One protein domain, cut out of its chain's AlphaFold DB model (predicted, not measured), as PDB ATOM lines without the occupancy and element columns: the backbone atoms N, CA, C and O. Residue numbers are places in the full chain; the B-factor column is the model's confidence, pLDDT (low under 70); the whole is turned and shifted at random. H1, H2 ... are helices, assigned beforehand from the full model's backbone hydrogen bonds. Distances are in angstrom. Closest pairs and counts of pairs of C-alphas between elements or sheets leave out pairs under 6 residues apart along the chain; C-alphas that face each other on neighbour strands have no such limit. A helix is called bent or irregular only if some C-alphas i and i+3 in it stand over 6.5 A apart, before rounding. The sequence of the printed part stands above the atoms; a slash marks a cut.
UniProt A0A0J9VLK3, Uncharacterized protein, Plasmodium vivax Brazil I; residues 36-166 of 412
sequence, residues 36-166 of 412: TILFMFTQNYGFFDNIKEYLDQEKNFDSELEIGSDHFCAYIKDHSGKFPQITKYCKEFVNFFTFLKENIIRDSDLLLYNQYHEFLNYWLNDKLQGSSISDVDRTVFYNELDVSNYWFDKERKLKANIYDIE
ATOM      1  N   THR A  36       9.939 -37.169  27.392       39.84
ATOM      2  CA  THR A  36       8.759 -37.972  27.747       39.84
ATOM      3  C   THR A  36       7.556 -37.084  28.061       39.84
ATOM      4  O   THR A  36       6.468 -37.320  27.546       39.84
ATOM      5  N   ILE A  37       7.771 -36.010  28.825       40.44
ATOM      6  CA  ILE A  37       6.760 -34.998  29.144       40.44
ATOM      7  C   ILE A  37       6.268 -34.299  27.860       40.44
ATOM      8  O   ILE A  37       5.068 -34.200  27.631       40.44
ATOM      9  N   LEU A  38       7.168 -33.880  26.965       38.31
ATOM     10  CA  LEU A  38       6.829 -33.283  25.665       38.31
ATOM     11  C   LEU A  38       6.107 -34.266  24.733       38.31
ATOM     12  O   LEU A  38       5.232 -33.844  23.987       38.31
ATOM     13  N   PHE A  39       6.449 -35.556  24.773       40.12
ATOM     14  CA  PHE A  39       5.792 -36.599  23.982       40.12
ATOM     15  C   PHE A  39       4.356 -36.833  24.476       40.12
ATOM     16  O   PHE A  39       3.443 -36.941  23.657       40.12
ATOM     17  N   MET A  40       4.137 -36.816  25.796       37.22
ATOM     18  CA  MET A  40       2.802 -36.880  26.407       37.22
ATOM     19  C   MET A  40       1.947 -35.655  26.060       37.22
ATOM     20  O   MET A  40       0.805 -35.817  25.651       37.22
ATOM     21  N   PHE A  41       2.521 -34.444  26.070       40.62
ATOM     22  CA  PHE A  41       1.819 -33.203  25.697       40.62
ATOM     23  C   PHE A  41       1.403 -33.098  24.216       40.62
ATOM     24  O   PHE A  41       0.794 -32.105  23.822       40.62
ATOM     25  N   THR A  42       1.740 -34.079  23.370       48.31
ATOM     26  CA  THR A  42       1.479 -34.018  21.918       48.31
ATOM     27  C   THR A  42       0.525 -35.080  21.386       48.31
ATOM     28  O   THR A  42       0.203 -35.045  20.200       48.31
ATOM     29  N   GLN A  43       0.026 -35.996  22.220       61.47
ATOM     30  CA  GLN A  43      -0.933 -36.986  21.737       61.47
ATOM     31  C   GLN A  43      -2.351 -36.426  21.764       61.47
ATOM     32  O   GLN A  43      -2.936 -36.250  22.831       61.47
ATOM     33  N   ASN A  44      -2.938 -36.249  20.575       73.69
ATOM     34  CA  ASN A  44      -4.341 -35.856  20.384       73.69
ATOM     35  C   ASN A  44      -5.342 -36.718  21.181       73.69
ATOM     36  O   ASN A  44      -6.462 -36.281  21.420       73.69
ATOM     37  N   TYR A  45      -4.948 -37.927  21.589       87.69
ATOM     38  CA  TYR A  45      -5.770 -38.910  22.295       87.69
ATOM     39  C   TYR A  45      -5.124 -39.411  23.599       87.69
ATOM     40  O   TYR A  45      -5.502 -40.469  24.097       87.69
ATOM     41  N   GLY A  46      -4.121 -38.718  24.143       86.50
ATOM     42  CA  GLY A  46      -3.361 -39.240  25.285       86.50
ATOM     43  C   GLY A  46      -4.155 -39.287  26.603       86.50
ATOM     44  O   GLY A  46      -3.971 -40.222  27.376       86.50
ATOM     45  N   PHE A  47      -5.144 -38.401  26.809       88.69
ATOM     46  CA  PHE A  47      -5.994 -38.438  28.016       88.69
ATOM     47  C   PHE A  47      -6.778 -39.755  28.161       88.69
ATOM     48  O   PHE A  47      -7.222 -40.098  29.259       88.69
ATOM     49  N   PHE A  48      -6.929 -40.526  27.072       91.69
ATOM     50  CA  PHE A  48      -7.553 -41.844  27.122       91.69
ATOM     51  C   PHE A  48      -6.768 -42.861  27.958       91.69
ATOM     52  O   PHE A  48      -7.359 -43.822  28.450       91.69
ATOM     53  N   ASP A  49      -5.475 -42.632  28.182       87.00
ATOM     54  CA  ASP A  49      -4.641 -43.502  29.010       87.00
ATOM     55  C   ASP A  49      -5.073 -43.455  30.489       87.00
ATOM     56  O   ASP A  49      -4.972 -44.460  31.193       87.00
ATOM     57  N   ASN A  50      -5.663 -42.333  30.927       85.81
ATOM     58  CA  ASN A  50      -6.180 -42.117  32.286       85.81
ATOM     59  C   ASN A  50      -7.716 -42.027  32.341       85.81
ATOM     60  O   ASN A  50      -8.291 -41.618  33.349       85.81
ATOM     61  N   ILE A  51      -8.417 -42.427  31.273       91.12
ATOM     62  CA  ILE A  51      -9.866 -42.199  31.125       91.12
ATOM     63  C   ILE A  51     -10.716 -42.784  32.249       91.12
ATOM     64  O   ILE A  51     -11.772 -42.238  32.558       91.12
ATOM     65  N   LYS A  52     -10.264 -43.871  32.887       89.69
ATOM     66  CA  LYS A  52     -10.969 -44.463  34.025       89.69
ATOM     67  C   LYS A  52     -11.178 -43.442  35.142       89.69
ATOM     68  O   LYS A  52     -12.280 -43.343  35.666       89.69
ATOM     69  N   GLU A  53     -10.132 -42.699  35.491       87.31
ATOM     70  CA  GLU A  53     -10.187 -41.710  36.568       87.31
ATOM     71  C   GLU A  53     -11.212 -40.626  36.237       87.31
ATOM     72  O   GLU A  53     -12.039 -40.280  37.074       87.31
ATOM     73  N   TYR A  54     -11.219 -40.153  34.990       89.50
ATOM     74  CA  TYR A  54     -12.166 -39.145  34.529       89.50
ATOM     75  C   TYR A  54     -13.612 -39.636  34.504       89.50
ATOM     76  O   TYR A  54     -14.499 -38.900  34.926       89.50
ATOM     77  N   LEU A  55     -13.855 -40.877  34.077       91.56
ATOM     78  CA  LEU A  55     -15.185 -41.489  34.124       91.56
ATOM     79  C   LEU A  55     -15.690 -41.639  35.566       91.56
ATOM     80  O   LEU A  55     -16.856 -41.354  35.837       91.56
ATOM     81  N   ASP A  56     -14.814 -42.041  36.491       88.69
ATOM     82  CA  ASP A  56     -15.153 -42.145  37.913       88.69
ATOM     83  C   ASP A  56     -15.517 -40.764  38.489       88.69
ATOM     84  O   ASP A  56     -16.502 -40.637  39.218       88.69
ATOM     85  N   GLN A  57     -14.770 -39.710  38.136       88.12
ATOM     86  CA  GLN A  57     -15.095 -38.347  38.566       88.12
ATOM     87  C   GLN A  57     -16.376 -37.814  37.924       88.12
ATOM     88  O   GLN A  57     -17.180 -37.208  38.620       88.12
ATOM     89  N   GLU A  58     -16.599 -38.049  36.630       91.25
ATOM     90  CA  GLU A  58     -17.833 -37.643  35.951       91.25
ATOM     91  C   GLU A  58     -19.065 -38.306  36.584       91.25
ATOM     92  O   GLU A  58     -20.093 -37.657  36.742       91.25
ATOM     93  N   LYS A  59     -18.959 -39.575  37.000       89.81
ATOM     94  CA  LYS A  59     -20.030 -40.300  37.705       89.81
ATOM     95  C   LYS A  59     -20.314 -39.730  39.099       89.81
ATOM     96  O   LYS A  59     -21.459 -39.754  39.537       89.81
ATOM     97  N   ASN A  60     -19.278 -39.265  39.795       88.50
ATOM     98  CA  ASN A  60     -19.389 -38.701  41.144       88.50
ATOM     99  C   ASN A  60     -19.744 -37.210  41.149       88.50
ATOM    100  O   ASN A  60     -20.098 -36.674  42.199       88.50
ATOM    101  N   PHE A  61     -19.612 -36.535  40.010       89.62
ATOM    102  CA  PHE A  61     -19.929 -35.126  39.875       89.62
ATOM    103  C   PHE A  61     -21.444 -34.926  39.805       89.62
ATOM    104  O   PHE A  61     -22.113 -35.405  38.890       89.62
ATOM    105  N   ASP A  62     -21.977 -34.176  40.765       86.50
ATOM    106  CA  ASP A  62     -23.357 -33.709  40.743       86.50
ATOM    107  C   ASP A  62     -23.416 -32.319  40.094       86.50
ATOM    108  O   ASP A  62     -22.825 -31.354  40.582       86.50
ATOM    109  N   SER A  63     -24.135 -32.223  38.973       76.06
ATOM    110  CA  SER A  63     -24.299 -30.982  38.210       76.06
ATOM    111  C   SER A  63     -25.040 -29.877  38.970       76.06
ATOM    112  O   SER A  63     -24.985 -28.724  38.544       76.06
ATOM    113  N   GLU A  64     -25.734 -30.210  40.062       78.31
ATOM    114  CA  GLU A  64     -26.416 -29.244  40.933       78.31
ATOM    115  C   GLU A  64     -25.473 -28.616  41.978       78.31
ATOM    116  O   GLU A  64     -25.852 -27.664  42.661       78.31
ATOM    117  N   LEU A  65     -24.227 -29.094  42.089       74.69
ATOM    118  CA  LEU A  65     -23.223 -28.516  42.983       74.69
ATOM    119  C   LEU A  65     -22.727 -27.158  42.460       74.69
ATOM    120  O   LEU A  65     -21.899 -27.082  41.553       74.69
ATOM    121  N   GLU A  66     -23.170 -26.075  43.097       74.81
ATOM    122  CA  GLU A  66     -22.669 -24.709  42.871       74.81
ATOM    123  C   GLU A  66     -21.379 -24.442  43.674       74.81
ATOM    124  O   GLU A  66     -21.357 -23.666  44.629       74.81
ATOM    125  N   ILE A  67     -20.292 -25.131  43.318       79.38
ATOM    126  CA  ILE A  67     -18.994 -25.029  44.018       79.38
ATOM    127  C   ILE A  67     -17.984 -24.109  43.317       79.38
ATOM    128  O   ILE A  67     -17.054 -23.605  43.945       79.38
ATOM    129  N   GLY A  68     -18.147 -23.881  42.016       77.31
ATOM    130  CA  GLY A  68     -17.275 -23.042  41.205       77.31
ATOM    131  C   GLY A  68     -17.748 -21.591  41.120       77.31
ATOM    132  O   GLY A  68     -18.907 -21.260  41.356       77.31
ATOM    133  N   SER A  69     -16.840 -20.688  40.740       84.31
ATOM    134  CA  SER A  69     -17.192 -19.285  40.487       84.31
ATOM    135  C   SER A  69     -17.829 -19.134  39.102       84.31
ATOM    136  O   SER A  69     -17.176 -18.719  38.147       84.31
ATOM    137  N   ASP A  70     -19.102 -19.510  38.987       87.50
ATOM    138  CA  ASP A  70     -19.814 -19.634  37.709       87.50
ATOM    139  C   ASP A  70     -20.681 -18.417  37.330       87.50
ATOM    140  O   ASP A  70     -21.245 -18.366  36.238       87.50
ATOM    141  N   HIS A  71     -20.780 -17.403  38.198       86.44
ATOM    142  CA  HIS A  71     -21.676 -16.256  37.996       86.44
ATOM    143  C   HIS A  71     -21.429 -15.510  36.677       86.44
ATOM    144  O   HIS A  71     -22.356 -14.934  36.105       86.44
ATOM    145  N   PHE A  72     -20.192 -15.537  36.170       90.06
ATOM    146  CA  PHE A  72     -19.845 -14.922  34.892       90.06
ATOM    147  C   PHE A  72     -20.546 -15.596  33.697       90.06
ATOM    148  O   PHE A  72     -20.748 -14.947  32.673       90.06
ATOM    149  N   CYS A  73     -20.970 -16.861  33.825       91.12
ATOM    150  CA  CYS A  73     -21.648 -17.615  32.768       91.12
ATOM    151  C   CYS A  73     -22.944 -16.943  32.297       91.12
ATOM    152  O   CYS A  73     -23.310 -17.084  31.135       91.12
ATOM    153  N   ALA A  74     -23.612 -16.172  33.164       87.62
ATOM    154  CA  ALA A  74     -24.804 -15.399  32.805       87.62
ATOM    155  C   ALA A  74     -24.515 -14.233  31.838       87.62
ATOM    156  O   ALA A  74     -25.444 -13.637  31.299       87.62
ATOM    157  N   TYR A  75     -23.240 -13.897  31.632       85.75
ATOM    158  CA  TYR A  75     -22.795 -12.790  30.787       85.75
ATOM    159  C   TYR A  75     -22.005 -13.256  29.561       85.75
ATOM    160  O   TYR A  75     -21.559 -12.415  28.778       85.75
ATOM    161  N   ILE A  76     -21.830 -14.571  29.369       84.19
ATOM    162  CA  ILE A  76     -21.249 -15.096  28.133       84.19
ATOM    163  C   ILE A  76     -22.181 -14.746  26.975       84.19
ATOM    164  O   ILE A  76     -23.388 -14.985  27.030       84.19
ATOM    165  N   LYS A  77     -21.612 -14.176  25.913       76.06
ATOM    166  CA  LYS A  77     -22.373 -13.860  24.705       76.06
ATOM    167  C   LYS A  77     -22.851 -15.146  24.042       76.06
ATOM    168  O   LYS A  77     -22.050 -16.033  23.758       76.06
ATOM    169  N   ASP A  78     -24.142 -15.203  23.734       69.62
ATOM    170  CA  ASP A  78     -24.721 -16.251  22.899       69.62
ATOM    171  C   ASP A  78     -25.114 -15.689  21.535       69.62
ATOM    172  O   ASP A  78     -25.882 -14.731  21.441       69.62
ATOM    173  N   HIS A  79     -24.612 -16.321  20.478       71.56
ATOM    174  CA  HIS A  79     -25.004 -16.035  19.098       71.56
ATOM    175  C   HIS A  79     -25.852 -17.161  18.475       71.56
ATOM    176  O   HIS A  79     -26.369 -16.987  17.375       71.56
ATOM    177  N   SER A  80     -26.065 -18.268  19.199       71.62
ATOM    178  CA  SER A  80     -26.782 -19.457  18.717       71.62
ATOM    179  C   SER A  80     -28.301 -19.394  18.889       71.62
ATOM    180  O   SER A  80     -29.028 -20.214  18.325       71.62
ATOM    181  N   GLY A  81     -28.796 -18.473  19.724       72.06
ATOM    182  CA  GLY A  81     -30.193 -18.461  20.166       72.06
ATOM    183  C   GLY A  81     -30.531 -19.585  21.156       72.06
ATOM    184  O   GLY A  81     -31.708 -19.823  21.429       72.06
ATOM    185  N   LYS A  82     -29.520 -20.280  21.699       78.12
ATOM    186  CA  LYS A  82     -29.619 -21.349  22.711       78.12
ATOM    187  C   LYS A  82     -28.958 -20.932  24.032       78.12
ATOM    188  O   LYS A  82     -28.335 -21.738  24.726       78.12
ATOM    189  N   PHE A  83     -29.122 -19.661  24.396       76.31
ATOM    190  CA  PHE A  83     -28.559 -19.040  25.595       76.31
ATOM    191  C   PHE A  83     -28.795 -19.845  26.883       76.31
ATOM    192  O   PHE A  83     -27.845 -19.984  27.659       76.31
ATOM    193  N   PRO A  84     -29.982 -20.446  27.126       84.62
ATOM    194  CA  PRO A  84     -30.182 -21.288  28.305       84.62
ATOM    195  C   PRO A  84     -29.243 -22.501  28.350       84.62
ATOM    196  O   PRO A  84     -28.695 -22.806  29.406       84.62
ATOM    197  N   GLN A  85     -29.017 -23.176  27.217       87.69
ATOM    198  CA  GLN A  85     -28.113 -24.325  27.128       87.69
ATOM    199  C   GLN A  85     -26.654 -23.896  27.289       87.69
ATOM    200  O   GLN A  85     -25.923 -24.513  28.056       87.69
ATOM    201  N   ILE A  86     -26.246 -22.816  26.619       88.12
ATOM    202  CA  ILE A  86     -24.895 -22.248  26.735       88.12
ATOM    203  C   ILE A  86     -24.578 -21.865  28.185       88.12
ATOM    204  O   ILE A  86     -23.547 -22.267  28.726       88.12
ATOM    205  N   THR A  87     -25.495 -21.153  28.841       90.12
ATOM    206  CA  THR A  87     -25.346 -20.757  30.248       90.12
ATOM    207  C   THR A  87     -25.250 -21.987  31.148       90.12
ATOM    208  O   THR A  87     -24.362 -22.054  31.995       90.12
ATOM    209  N   LYS A  88     -26.125 -22.982  30.941       92.12
ATOM    210  CA  LYS A  88     -26.107 -24.242  31.692       92.12
ATOM    211  C   LYS A  88     -24.759 -24.955  31.560       92.12
ATOM    212  O   LYS A  88     -24.145 -25.267  32.573       92.12
ATOM    213  N   TYR A  89     -24.277 -25.178  30.340       93.56
ATOM    214  CA  TYR A  89     -23.030 -25.914  30.118       93.56
ATOM    215  C   TYR A  89     -21.790 -25.152  30.578       93.56
ATOM    216  O   TYR A  89     -20.842 -25.780  31.038       93.56
ATOM    217  N   CYS A  90     -21.802 -23.816  30.530       93.81
ATOM    218  CA  CYS A  90     -20.761 -23.015  31.170       93.81
ATOM    219  C   CYS A  90     -20.701 -23.275  32.677       93.81
ATOM    220  O   CYS A  90     -19.628 -23.562  33.203       93.81
ATOM    221  N   LYS A  91     -21.851 -23.225  33.364       93.31
ATOM    222  CA  LYS A  91     -21.910 -23.478  34.807       93.31
ATOM    223  C   LYS A  91     -21.446 -24.887  35.152       93.31
ATOM    224  O   LYS A  91     -20.562 -25.051  35.986       93.31
ATOM    225  N   GLU A  92     -21.971 -25.895  34.452       94.38
ATOM    226  CA  GLU A  92     -21.556 -27.285  34.661       94.38
ATOM    227  C   GLU A  92     -20.051 -27.469  34.408       94.38
ATOM    228  O   GLU A  92     -19.394 -28.146  35.188       94.38
ATOM    229  N   PHE A  93     -19.474 -26.830  33.383       93.81
ATOM    230  CA  PHE A  93     -18.032 -26.878  33.122       93.81
ATOM    231  C   PHE A  93     -17.210 -26.270  34.261       93.81
ATOM    232  O   PHE A  93     -16.232 -26.869  34.705       93.81
ATOM    233  N   VAL A  94     -17.597 -25.087  34.740       92.56
ATOM    234  CA  VAL A  94     -16.901 -24.381  35.825       92.56
ATOM    235  C   VAL A  94     -16.957 -25.187  37.121       92.56
ATOM    236  O   VAL A  94     -15.935 -25.365  37.794       92.56
ATOM    237  N   ASN A  95     -18.134 -25.718  37.448       92.44
ATOM    238  CA  ASN A  95     -18.340 -26.556  38.624       92.44
ATOM    239  C   ASN A  95     -17.593 -27.887  38.491       92.44
ATOM    240  O   ASN A  95     -16.924 -28.293  39.437       92.44
ATOM    241  N   PHE A  96     -17.591 -28.517  37.312       91.88
ATOM    242  CA  PHE A  96     -16.869 -29.769  37.099       91.88
ATOM    243  C   PHE A  96     -15.353 -29.576  37.142       91.88
ATOM    244  O   PHE A  96     -14.652 -30.350  37.787       91.88
ATOM    245  N   PHE A  97     -14.824 -28.506  36.543       89.50
ATOM    246  CA  PHE A  97     -13.414 -28.151  36.693       89.50
ATOM    247  C   PHE A  97     -13.044 -27.962  38.167       89.50
ATOM    248  O   PHE A  97     -12.026 -28.490  38.607       89.50
ATOM    249  N   THR A  98     -13.877 -27.255  38.934       88.38
ATOM    250  CA  THR A  98     -13.646 -27.016  40.368       88.38
ATOM    251  C   THR A  98     -13.707 -28.326  41.160       88.38
ATOM    252  O   THR A  98     -12.832 -28.591  41.977       88.38
ATOM    253  N   PHE A  99     -14.654 -29.208  40.838       87.81
ATOM    254  CA  PHE A  99     -14.759 -30.546  41.416       87.81
ATOM    255  C   PHE A  99     -13.515 -31.403  41.143       87.81
ATOM    256  O   PHE A  99     -12.948 -31.992  42.063       87.81
ATOM    257  N   LEU A 100     -13.067 -31.466  39.884       84.50
ATOM    258  CA  LEU A 100     -11.856 -32.196  39.498       84.50
ATOM    259  C   LEU A 100     -10.630 -31.603  40.189       84.50
ATOM    260  O   LEU A 100      -9.771 -32.343  40.667       84.50
ATOM    261  N   LYS A 101     -10.575 -30.270  40.279       79.88
ATOM    262  CA  LYS A 101      -9.545 -29.539  41.007       79.88
ATOM    263  C   LYS A 101      -9.496 -30.010  42.463       79.88
ATOM    264  O   LYS A 101      -8.438 -30.364  42.943       79.88
ATOM    265  N   GLU A 102     -10.607 -30.088  43.173       78.94
ATOM    266  CA  GLU A 102     -10.588 -30.461  44.593       78.94
ATOM    267  C   GLU A 102     -10.334 -31.959  44.837       78.94
ATOM    268  O   GLU A 102      -9.666 -32.319  45.807       78.94
ATOM    269  N   ASN A 103     -10.811 -32.839  43.948       72.00
ATOM    270  CA  ASN A 103     -10.738 -34.293  44.143       72.00
ATOM    271  C   ASN A 103      -9.477 -34.954  43.564       72.00
ATOM    272  O   ASN A 103      -9.019 -35.964  44.104       72.00
ATOM    273  N   ILE A 104      -8.898 -34.395  42.498       66.12
ATOM    274  CA  ILE A 104      -7.665 -34.906  41.871       66.12
ATOM    275  C   ILE A 104      -6.428 -34.176  42.426       66.12
ATOM    276  O   ILE A 104      -5.360 -34.777  42.554       66.12
ATOM    277  N   ILE A 105      -6.547 -32.907  42.848       58.66
ATOM    278  CA  ILE A 105      -5.415 -32.124  43.377       58.66
ATOM    279  C   ILE A 105      -5.179 -32.420  44.850       58.66
ATOM    280  O   ILE A 105      -5.436 -31.612  45.741       58.66
ATOM    281  N   ARG A 106      -4.568 -33.568  45.110       54.31
ATOM    282  CA  ARG A 106      -3.536 -33.612  46.155       54.31
ATOM    283  C   ARG A 106      -2.129 -33.470  45.577       54.31
ATOM    284  O   ARG A 106      -1.206 -33.202  46.336       54.31
ATOM    285  N   ASP A 107      -1.990 -33.540  44.250       55.44
ATOM    286  CA  ASP A 107      -0.725 -33.354  43.543       55.44
ATOM    287  C   ASP A 107      -0.944 -32.582  42.226       55.44
ATOM    288  O   ASP A 107      -1.644 -33.030  41.317       55.44
ATOM    289  N   SER A 108      -0.406 -31.362  42.142       54.09
ATOM    290  CA  SER A 108      -0.608 -30.467  40.997       54.09
ATOM    291  C   SER A 108       0.137 -30.903  39.737       54.09
ATOM    292  O   SER A 108      -0.271 -30.504  38.645       54.09
ATOM    293  N   ASP A 109       1.190 -31.706  39.879       55.12
ATOM    294  CA  ASP A 109       2.012 -32.164  38.754       55.12
ATOM    295  C   ASP A 109       1.338 -33.335  38.017       55.12
ATOM    296  O   ASP A 109       1.451 -33.453  36.794       55.12
ATOM    297  N   LEU A 110       0.519 -34.116  38.730       55.72
ATOM    298  CA  LEU A 110      -0.326 -35.179  38.171       55.72
ATOM    299  C   LEU A 110      -1.409 -34.644  37.217       55.72
ATOM    300  O   LEU A 110      -1.767 -35.318  36.256       55.72
ATOM    301  N   LEU A 111      -1.902 -33.415  37.414       55.88
ATOM    302  CA  LEU A 111      -2.929 -32.833  36.541       55.88
ATOM    303  C   LEU A 111      -2.432 -32.569  35.122       55.88
ATOM    304  O   LEU A 111      -3.084 -32.972  34.159       55.88
ATOM    305  N   LEU A 112      -1.299 -31.871  34.983       57.72
ATOM    306  CA  LEU A 112      -0.725 -31.607  33.663       57.72
ATOM    307  C   LEU A 112      -0.249 -32.905  33.003       57.72
ATOM    308  O   LEU A 112      -0.365 -33.036  31.790       57.72
ATOM    309  N   TYR A 113       0.234 -33.858  33.804       59.34
ATOM    310  CA  TYR A 113       0.623 -35.185  33.339       59.34
ATOM    311  C   TYR A 113      -0.571 -35.993  32.796       59.34
ATOM    312  O   TYR A 113      -0.431 -36.681  31.790       59.34
ATOM    313  N   ASN A 114      -1.757 -35.863  33.400       63.91
ATOM    314  CA  ASN A 114      -2.924 -36.671  33.030       63.91
ATOM    315  C   ASN A 114      -3.762 -36.111  31.871       63.91
ATOM    316  O   ASN A 114      -4.695 -36.788  31.442       63.91
ATOM    317  N   GLN A 115      -3.432 -34.929  31.334       77.62
ATOM    318  CA  GLN A 115      -4.167 -34.319  30.214       77.62
ATOM    319  C   GLN A 115      -5.645 -34.013  30.540       77.62
ATOM    320  O   GLN A 115      -6.578 -34.257  29.768       77.62
ATOM    321  N   TYR A 116      -5.875 -33.463  31.738       83.56
ATOM    322  CA  TYR A 116      -7.226 -33.180  32.237       83.56
ATOM    323  C   TYR A 116      -7.960 -32.102  31.430       83.56
ATOM    324  O   TYR A 116      -9.188 -32.116  31.343       83.56
ATOM    325  N   HIS A 117      -7.221 -31.147  30.861       85.19
ATOM    326  CA  HIS A 117      -7.815 -30.065  30.091       85.19
ATOM    327  C   HIS A 117      -8.321 -30.594  28.747       85.19
ATOM    328  O   HIS A 117      -9.396 -30.205  28.306       85.19
ATOM    329  N   GLU A 118      -7.624 -31.549  28.130       89.06
ATOM    330  CA  GLU A 118      -8.087 -32.253  26.937       89.06
ATOM    331  C   GLU A 118      -9.383 -33.025  27.211       89.06
ATOM    332  O   GLU A 118     -10.326 -32.918  26.421       89.06
ATOM    333  N   PHE A 119      -9.477 -33.722  28.352       91.56
ATOM    334  CA  PHE A 119     -10.724 -34.365  28.778       91.56
ATOM    335  C   PHE A 119     -11.858 -33.347  28.972       91.56
ATOM    336  O   PHE A 119     -12.946 -33.541  28.432       91.56
ATOM    337  N   LEU A 120     -11.613 -32.247  29.689       92.75
ATOM    338  CA  LEU A 120     -12.613 -31.197  29.922       92.75
ATOM    339  C   LEU A 120     -13.102 -30.556  28.617       92.75
ATOM    340  O   LEU A 120     -14.302 -30.334  28.453       92.75
ATOM    341  N   ASN A 121     -12.197 -30.299  27.668       94.19
ATOM    342  CA  ASN A 121     -12.571 -29.803  26.347       94.19
ATOM    343  C   ASN A 121     -13.429 -30.820  25.593       94.19
ATOM    344  O   ASN A 121     -14.431 -30.421  25.004       94.19
ATOM    345  N   TYR A 122     -13.085 -32.114  25.634       95.56
ATOM    346  CA  TYR A 122     -13.899 -33.175  25.034       95.56
ATOM    347  C   TYR A 122     -15.287 -33.259  25.670       95.56
ATOM    348  O   TYR A 122     -16.290 -33.274  24.956       95.56
ATOM    349  N   TRP A 123     -15.346 -33.269  27.000       96.06
ATOM    350  CA  TRP A 123     -16.583 -33.356  27.761       96.06
ATOM    351  C   TRP A 123     -17.529 -32.200  27.414       96.06
ATOM    352  O   TRP A 123     -18.684 -32.428  27.055       96.06
ATOM    353  N   LEU A 124     -17.020 -30.965  27.418       96.25
ATOM    354  CA  LEU A 124     -17.799 -29.781  27.056       96.25
ATOM    355  C   LEU A 124     -18.258 -29.829  25.593       96.25
ATOM    356  O   LEU A 124     -19.408 -29.505  25.289       96.25
ATOM    357  N   ASN A 125     -17.385 -30.282  24.691       96.19
ATOM    358  CA  ASN A 125     -17.700 -30.406  23.275       96.19
ATOM    359  C   ASN A 125     -18.853 -31.397  23.057       96.19
ATOM    360  O   ASN A 125     -19.800 -31.079  22.340       96.19
ATOM    361  N   ASP A 126     -18.830 -32.549  23.739       96.31
ATOM    362  CA  ASP A 126     -19.891 -33.555  23.648       96.31
ATOM    363  C   ASP A 126     -21.248 -33.020  24.126       96.31
ATOM    364  O   ASP A 126     -22.261 -33.246  23.457       96.31
ATOM    365  N   LYS A 127     -21.278 -32.230  25.211       95.12
ATOM    366  CA  LYS A 127     -22.505 -31.559  25.683       95.12
ATOM    367  C   LYS A 127     -23.056 -30.576  24.648       95.12
ATOM    368  O   LYS A 127     -24.252 -30.597  24.345       95.12
ATOM    369  N   LEU A 128     -22.190 -29.738  24.076       94.12
ATOM    370  CA  LEU A 128     -22.579 -28.721  23.094       94.12
ATOM    371  C   LEU A 128     -23.076 -29.355  21.789       94.12
ATOM    372  O   LEU A 128     -24.133 -28.973  21.279       94.12
ATOM    373  N   GLN A 129     -22.370 -30.365  21.276       93.75
ATOM    374  CA  GLN A 129     -22.788 -31.093  20.077       93.75
ATOM    375  C   GLN A 129     -24.063 -31.911  20.312       93.75
ATOM    376  O   GLN A 129     -24.947 -31.921  19.456       93.75
ATOM    377  N   GLY A 130     -24.223 -32.521  21.491       91.19
ATOM    378  CA  GLY A 130     -25.465 -33.192  21.893       91.19
ATOM    379  C   GLY A 130     -26.681 -32.257  21.901       91.19
ATOM    380  O   GLY A 130     -27.789 -32.678  21.578       91.19
ATOM    381  N   SER A 131     -26.465 -30.966  22.167       90.94
ATOM    382  CA  SER A 131     -27.480 -29.908  22.073       90.94
ATOM    383  C   SER A 131     -27.614 -29.273  20.685       90.94
ATOM    384  O   SER A 131     -28.331 -28.280  20.516       90.94
ATOM    385  N   SER A 132     -26.960 -29.836  19.664       89.81
ATOM    386  CA  SER A 132     -26.964 -29.322  18.287       89.81
ATOM    387  C   SER A 132     -26.537 -27.847  18.203       89.81
ATOM    388  O   SER A 132     -27.166 -27.054  17.496       89.81
ATOM    389  N   ILE A 133     -25.547 -27.440  19.002       90.31
ATOM    390  CA  ILE A 133     -24.900 -26.125  18.887       90.31
ATOM    391  C   ILE A 133     -23.997 -26.157  17.648       90.31
ATOM    392  O   ILE A 133     -23.231 -27.108  17.476       90.31
ATOM    393  N   SER A 134     -24.111 -25.152  16.773       90.06
ATOM    394  CA  SER A 134     -23.347 -25.109  15.520       90.06
ATOM    395  C   SER A 134     -21.846 -24.940  15.776       90.06
ATOM    396  O   SER A 134     -21.442 -24.446  16.827       90.06
ATOM    397  N   ASP A 135     -21.004 -25.307  14.807       89.38
ATOM    398  CA  ASP A 135     -19.546 -25.135  14.921       89.38
ATOM    399  C   ASP A 135     -19.138 -23.670  15.126       89.38
ATOM    400  O   ASP A 135     -18.240 -23.368  15.913       89.38
ATOM    401  N   VAL A 136     -19.830 -22.753  14.441       89.38
ATOM    402  CA  VAL A 136     -19.589 -21.308  14.539       89.38
ATOM    403  C   VAL A 136     -19.896 -20.824  15.952       89.38
ATOM    404  O   VAL A 136     -19.070 -20.159  16.575       89.38
ATOM    405  N   ASP A 137     -21.054 -21.209  16.484       89.88
ATOM    406  CA  ASP A 137     -21.475 -20.791  17.819       89.88
ATOM    407  C   ASP A 137     -20.612 -21.412  18.912       89.88
ATOM    408  O   ASP A 137     -20.245 -20.741  19.877       89.88
ATOM    409  N   ARG A 138     -20.238 -22.683  18.740       91.69
ATOM    410  CA  ARG A 138     -19.344 -23.393  19.651       91.69
ATOM    411  C   ARG A 138     -17.983 -22.707  19.710       91.69
ATOM    412  O   ARG A 138     -17.499 -22.429  20.803       91.69
ATOM    413  N   THR A 139     -17.415 -22.335  18.563       90.25
ATOM    414  CA  THR A 139     -16.154 -21.577  18.498       90.25
ATOM    415  C   THR A 139     -16.249 -20.253  19.265       90.25
ATOM    416  O   THR A 139     -15.352 -19.925  20.042       90.25
ATOM    417  N   VAL A 140     -17.340 -19.497  19.094       90.06
ATOM    418  CA  VAL A 140     -17.541 -18.245  19.844       90.06
ATOM    419  C   VAL A 140     -17.634 -18.511  21.346       90.06
ATOM    420  O   VAL A 140     -16.966 -17.834  22.125       90.06
ATOM    421  N   PHE A 141     -18.397 -19.525  21.749       91.94
ATOM    422  CA  PHE A 141     -18.541 -19.903  23.148       91.94
ATOM    423  C   PHE A 141     -17.200 -20.258  23.809       91.94
ATOM    424  O   PHE A 141     -16.890 -19.722  24.872       91.94
ATOM    425  N   TYR A 142     -16.375 -21.099  23.174       92.19
ATOM    426  CA  TYR A 142     -15.053 -21.459  23.703       92.19
ATOM    427  C   TYR A 142     -14.135 -20.237  23.857       92.19
ATOM    428  O   TYR A 142     -13.433 -20.133  24.862       92.19
ATOM    429  N   ASN A 143     -14.170 -19.291  22.913       89.62
ATOM    430  CA  ASN A 143     -13.380 -18.060  23.004       89.62
ATOM    431  C   ASN A 143     -13.801 -17.188  24.197       89.62
ATOM    432  O   ASN A 143     -12.950 -16.695  24.935       89.62
ATOM    433  N   GLU A 144     -15.106 -17.003  24.408       89.69
ATOM    434  CA  GLU A 144     -15.623 -16.228  25.546       89.69
ATOM    435  C   GLU A 144     -15.325 -16.929  26.886       89.69
ATOM    436  O   GLU A 144     -14.981 -16.270  27.875       89.69
ATOM    437  N   LEU A 145     -15.386 -18.266  26.917       90.62
ATOM    438  CA  LEU A 145     -15.037 -19.071  28.089       90.62
ATOM    439  C   LEU A 145     -13.539 -18.976  28.429       90.62
ATOM    440  O   LEU A 145     -13.203 -18.793  29.600       90.62
ATOM    441  N   ASP A 146     -12.643 -19.035  27.436       89.31
ATOM    442  CA  ASP A 146     -11.195 -18.883  27.651       89.31
ATOM    443  C   ASP A 146     -10.839 -17.475  28.150       89.31
ATOM    444  O   ASP A 146     -10.086 -17.330  29.112       89.31
ATOM    445  N   VAL A 147     -11.441 -16.419  27.589       87.56
ATOM    446  CA  VAL A 147     -11.254 -15.040  28.089       87.56
ATOM    447  C   VAL A 147     -11.709 -14.908  29.546       87.56
ATOM    448  O   VAL A 147     -11.088 -14.195  30.341       87.56
ATOM    449  N   SER A 148     -12.769 -15.625  29.910       88.44
ATOM    450  CA  SER A 148     -13.373 -15.587  31.240       88.44
ATOM    451  C   SER A 148     -12.723 -16.545  32.246       88.44
ATOM    452  O   SER A 148     -13.120 -16.555  33.413       88.44
ATOM    453  N   ASN A 149     -11.700 -17.317  31.854       85.19
ATOM    454  CA  ASN A 149     -11.126 -18.361  32.710       85.19
ATOM    455  C   ASN A 149     -10.572 -17.851  34.046       85.19
ATOM    456  O   ASN A 149     -10.587 -18.575  35.039       85.19
ATOM    457  N   TYR A 150     -10.165 -16.580  34.116       85.81
ATOM    458  CA  TYR A 150      -9.605 -15.992  35.330       85.81
ATOM    459  C   TYR A 150     -10.593 -15.965  36.503       85.81
ATOM    460  O   TYR A 150     -10.161 -15.866  37.654       85.81
ATOM    461  N   TRP A 151     -11.898 -16.011  36.217       86.50
ATOM    462  CA  TRP A 151     -12.942 -15.977  37.235       86.50
ATOM    463  C   TRP A 151     -12.992 -17.269  38.051       86.50
ATOM    464  O   TRP A 151     -13.170 -17.207  39.266       86.50
ATOM    465  N   PHE A 152     -12.762 -18.419  37.414       86.25
ATOM    466  CA  PHE A 152     -12.870 -19.732  38.055       86.25
ATOM    467  C   PHE A 152     -11.534 -20.476  38.192       86.25
ATOM    468  O   PHE A 152     -11.390 -21.332  39.060       86.25
ATOM    469  N   ASP A 153     -10.517 -20.104  37.415       85.69
ATOM    470  CA  ASP A 153      -9.172 -20.665  37.477       85.69
ATOM    471  C   ASP A 153      -8.125 -19.580  37.772       85.69
ATOM    472  O   ASP A 153      -7.355 -19.140  36.914       85.69
ATOM    473  N   LYS A 154      -8.073 -19.140  39.036       81.75
ATOM    474  CA  LYS A 154      -7.112 -18.120  39.503       81.75
ATOM    475  C   LYS A 154      -5.648 -18.510  39.269       81.75
ATOM    476  O   LYS A 154      -4.805 -17.631  39.106       81.75
ATOM    477  N   GLU A 155      -5.352 -19.809  39.250       78.06
ATOM    478  CA  GLU A 155      -4.015 -20.352  38.982       78.06
ATOM    479  C   GLU A 155      -3.669 -20.350  37.487       78.06
ATOM    480  O   GLU A 155      -2.505 -20.535  37.137       78.06
ATOM    481  N   ARG A 156      -4.652 -20.080  36.614       77.31
ATOM    482  CA  ARG A 156      -4.502 -19.976  35.157       77.31
ATOM    483  C   ARG A 156      -3.916 -21.241  34.521       77.31
ATOM    484  O   ARG A 156      -3.201 -21.151  33.525       77.31
ATOM    485  N   LYS A 157      -4.226 -22.412  35.077       77.69
ATOM    486  CA  LYS A 157      -3.831 -23.730  34.554       77.69
ATOM    487  C   LYS A 157      -4.519 -24.063  33.225       77.69
ATOM    488  O   LYS A 157      -3.911 -24.671  32.348       77.69
ATOM    489  N   LEU A 158      -5.757 -23.611  33.046       80.38
ATOM    490  CA  LEU A 158      -6.535 -23.742  31.814       80.38
ATOM    491  C   LEU A 158      -6.264 -22.630  30.795       80.38
ATOM    492  O   LEU A 158      -6.822 -22.661  29.699       80.38
ATOM    493  N   LYS A 159      -5.415 -21.650  31.118       80.25
ATOM    494  CA  LYS A 159      -5.163 -20.522  30.221       80.25
ATOM    495  C   LYS A 159      -4.597 -20.994  28.885       80.25
ATOM    496  O   LYS A 159      -3.550 -21.635  28.866       80.25
ATOM    497  N   ALA A 160      -5.252 -20.598  27.789       78.50
ATOM    498  CA  ALA A 160      -4.921 -21.010  26.421       78.50
ATOM    499  C   ALA A 160      -5.050 -22.525  26.161       78.50
ATOM    500  O   ALA A 160      -4.620 -23.009  25.115       78.50
ATOM    501  N   ASN A 161      -5.665 -23.254  27.096       84.56
ATOM    502  CA  ASN A 161      -5.926 -24.689  27.034       84.56
ATOM    503  C   ASN A 161      -7.434 -24.985  26.972       84.56
ATOM    504  O   ASN A 161      -7.819 -26.143  27.085       84.56
ATOM    505  N   ILE A 162      -8.284 -23.967  26.800       89.44
ATOM    506  CA  ILE A 162      -9.721 -24.094  26.519       89.44
ATOM    507  C   ILE A 162      -9.908 -23.885  25.018       89.44
ATOM    508  O   ILE A 162      -9.573 -22.824  24.493       89.44
ATOM    509  N   TYR A 163     -10.400 -24.898  24.310       90.31
ATOM    510  CA  TYR A 163     -10.490 -24.853  22.852       90.31
ATOM    511  C   TYR A 163     -11.603 -25.735  22.297       90.31
ATOM    512  O   TYR A 163     -11.903 -26.810  22.821       90.31
ATOM    513  N   ASP A 164     -12.157 -25.302  21.164       90.50
ATOM    514  CA  ASP A 164     -13.091 -26.120  20.405       90.50
ATOM    515  C   ASP A 164     -12.373 -27.292  19.708       90.50
ATOM    516  O   ASP A 164     -11.283 -27.153  19.142       90.50
ATOM    517  N   ILE A 165     -12.994 -28.470  19.728       91.56
ATOM    518  CA  ILE A 165     -12.489 -29.672  19.068       91.56
ATOM    519  C   ILE A 165     -13.102 -29.753  17.673       91.56
ATOM    520  O   ILE A 165     -14.316 -29.837  17.518       91.56
ATOM    521  N   GLU A 166     -12.234 -29.781  16.660       89.75
ATOM    522  CA  GLU A 166     -12.616 -30.011  15.266       89.75
ATOM    523  C   GLU A 166     -13.465 -31.288  15.116       89.75
ATOM    524  O   GLU A 166     -13.175 -32.318  15.728       89.75
TER     525      GLU A 166
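This is residues 36 to 166 of the 412 residues of an uncharacterized protein of Plasmodium vivax Brazil I (UniProt A0A0J9VLK3). What shape do these atoms make? Two helices, H4 and H6, lie side by side and run opposite ways as the core; H2 crosses on one side of this pair, and H7 lies near it on the other side. H3 packs on part of H4, H5 lies at the turn from H4 to H6, H1 lies at the far end beyond it, and residues 148 to 166 follow as a long stretch with no named element. What is the make-up? The printed part has 131 residues with seven named helices, H1 to H7 in chain order, and no named strand, the class all helix. How large is it? It is compact, with a radius of gyration of the C-alphas of 14.3 A and spans of 43 by 30 by 26 A.

Where do the first helices lie? H1, residues 36 to 40, begins at C-alpha 36 (8.759, -37.972, 27.747) and is 6.2 A long. H2, residues 46 to 60, is 22.6 A long and irregular: C-alphas 49 and 52 are 8.1 A apart. H3, residues 71 to 75, measures 8.1 A and is neither bent nor irregular, but only just: C-alphas 71 and 74 are 6.1 A apart. What follows? H4, residues 83 to 104, is the longest at 30.9 A and begins at C-alpha 83 (-28.559, -19.040, 25.595). H5, residues 108 to 114, measures 10.4 A; H6, residues 116 to 130, 21.0 A. H7, residues 135 to 147, measures 18.5 A and ends at C-alpha 147 (-11.254, -15.040, 28.089).

What is near H1 and H2? H1 is close to H5 but not clearly touching, the closest C-alphas being Ile 37 and Tyr 113 at 7.4 A. H2 touches H6, with residues 116 to 119 of H6 alone, at a steep tilt of 67 degrees; the closest C-alphas, Phe 47 and Phe 119, are 6.3 A apart. What touches H4? H3 touches residues 87 to 91 of H4 alone, with C-alphas Cys 73 and Thr 87 closest at 5.5 A. H6 touches H4 at a shallow tilt of 26 degrees, opposite ways, with C-alphas Phe 93 and Leu 124 closest at 6.7 A. Where is H7? It is close to H4 but not clearly touching, with C-alphas Cys 90 and Leu 145 closest at 7.6 A. How are the backbones? Every O i to N i+4 pair is within hydrogen-bond range in H1, H4, H6 and H7; the counts are 7 of 11 in H2, 2 of 3 in H5 and 0 of 1 in H3, where 2 of 2 O i to N i+3 pairs are in range.

How far does it reach? The two C-alphas farthest apart, Thr 36 and Gly 81, are 44.2 A apart. Are there cuts or long links? The printed part has no cut, and no link between named helices is long. Where is confidence low? The pLDDT is under 70 at residues 36 to 43, 78 and 104 to 114.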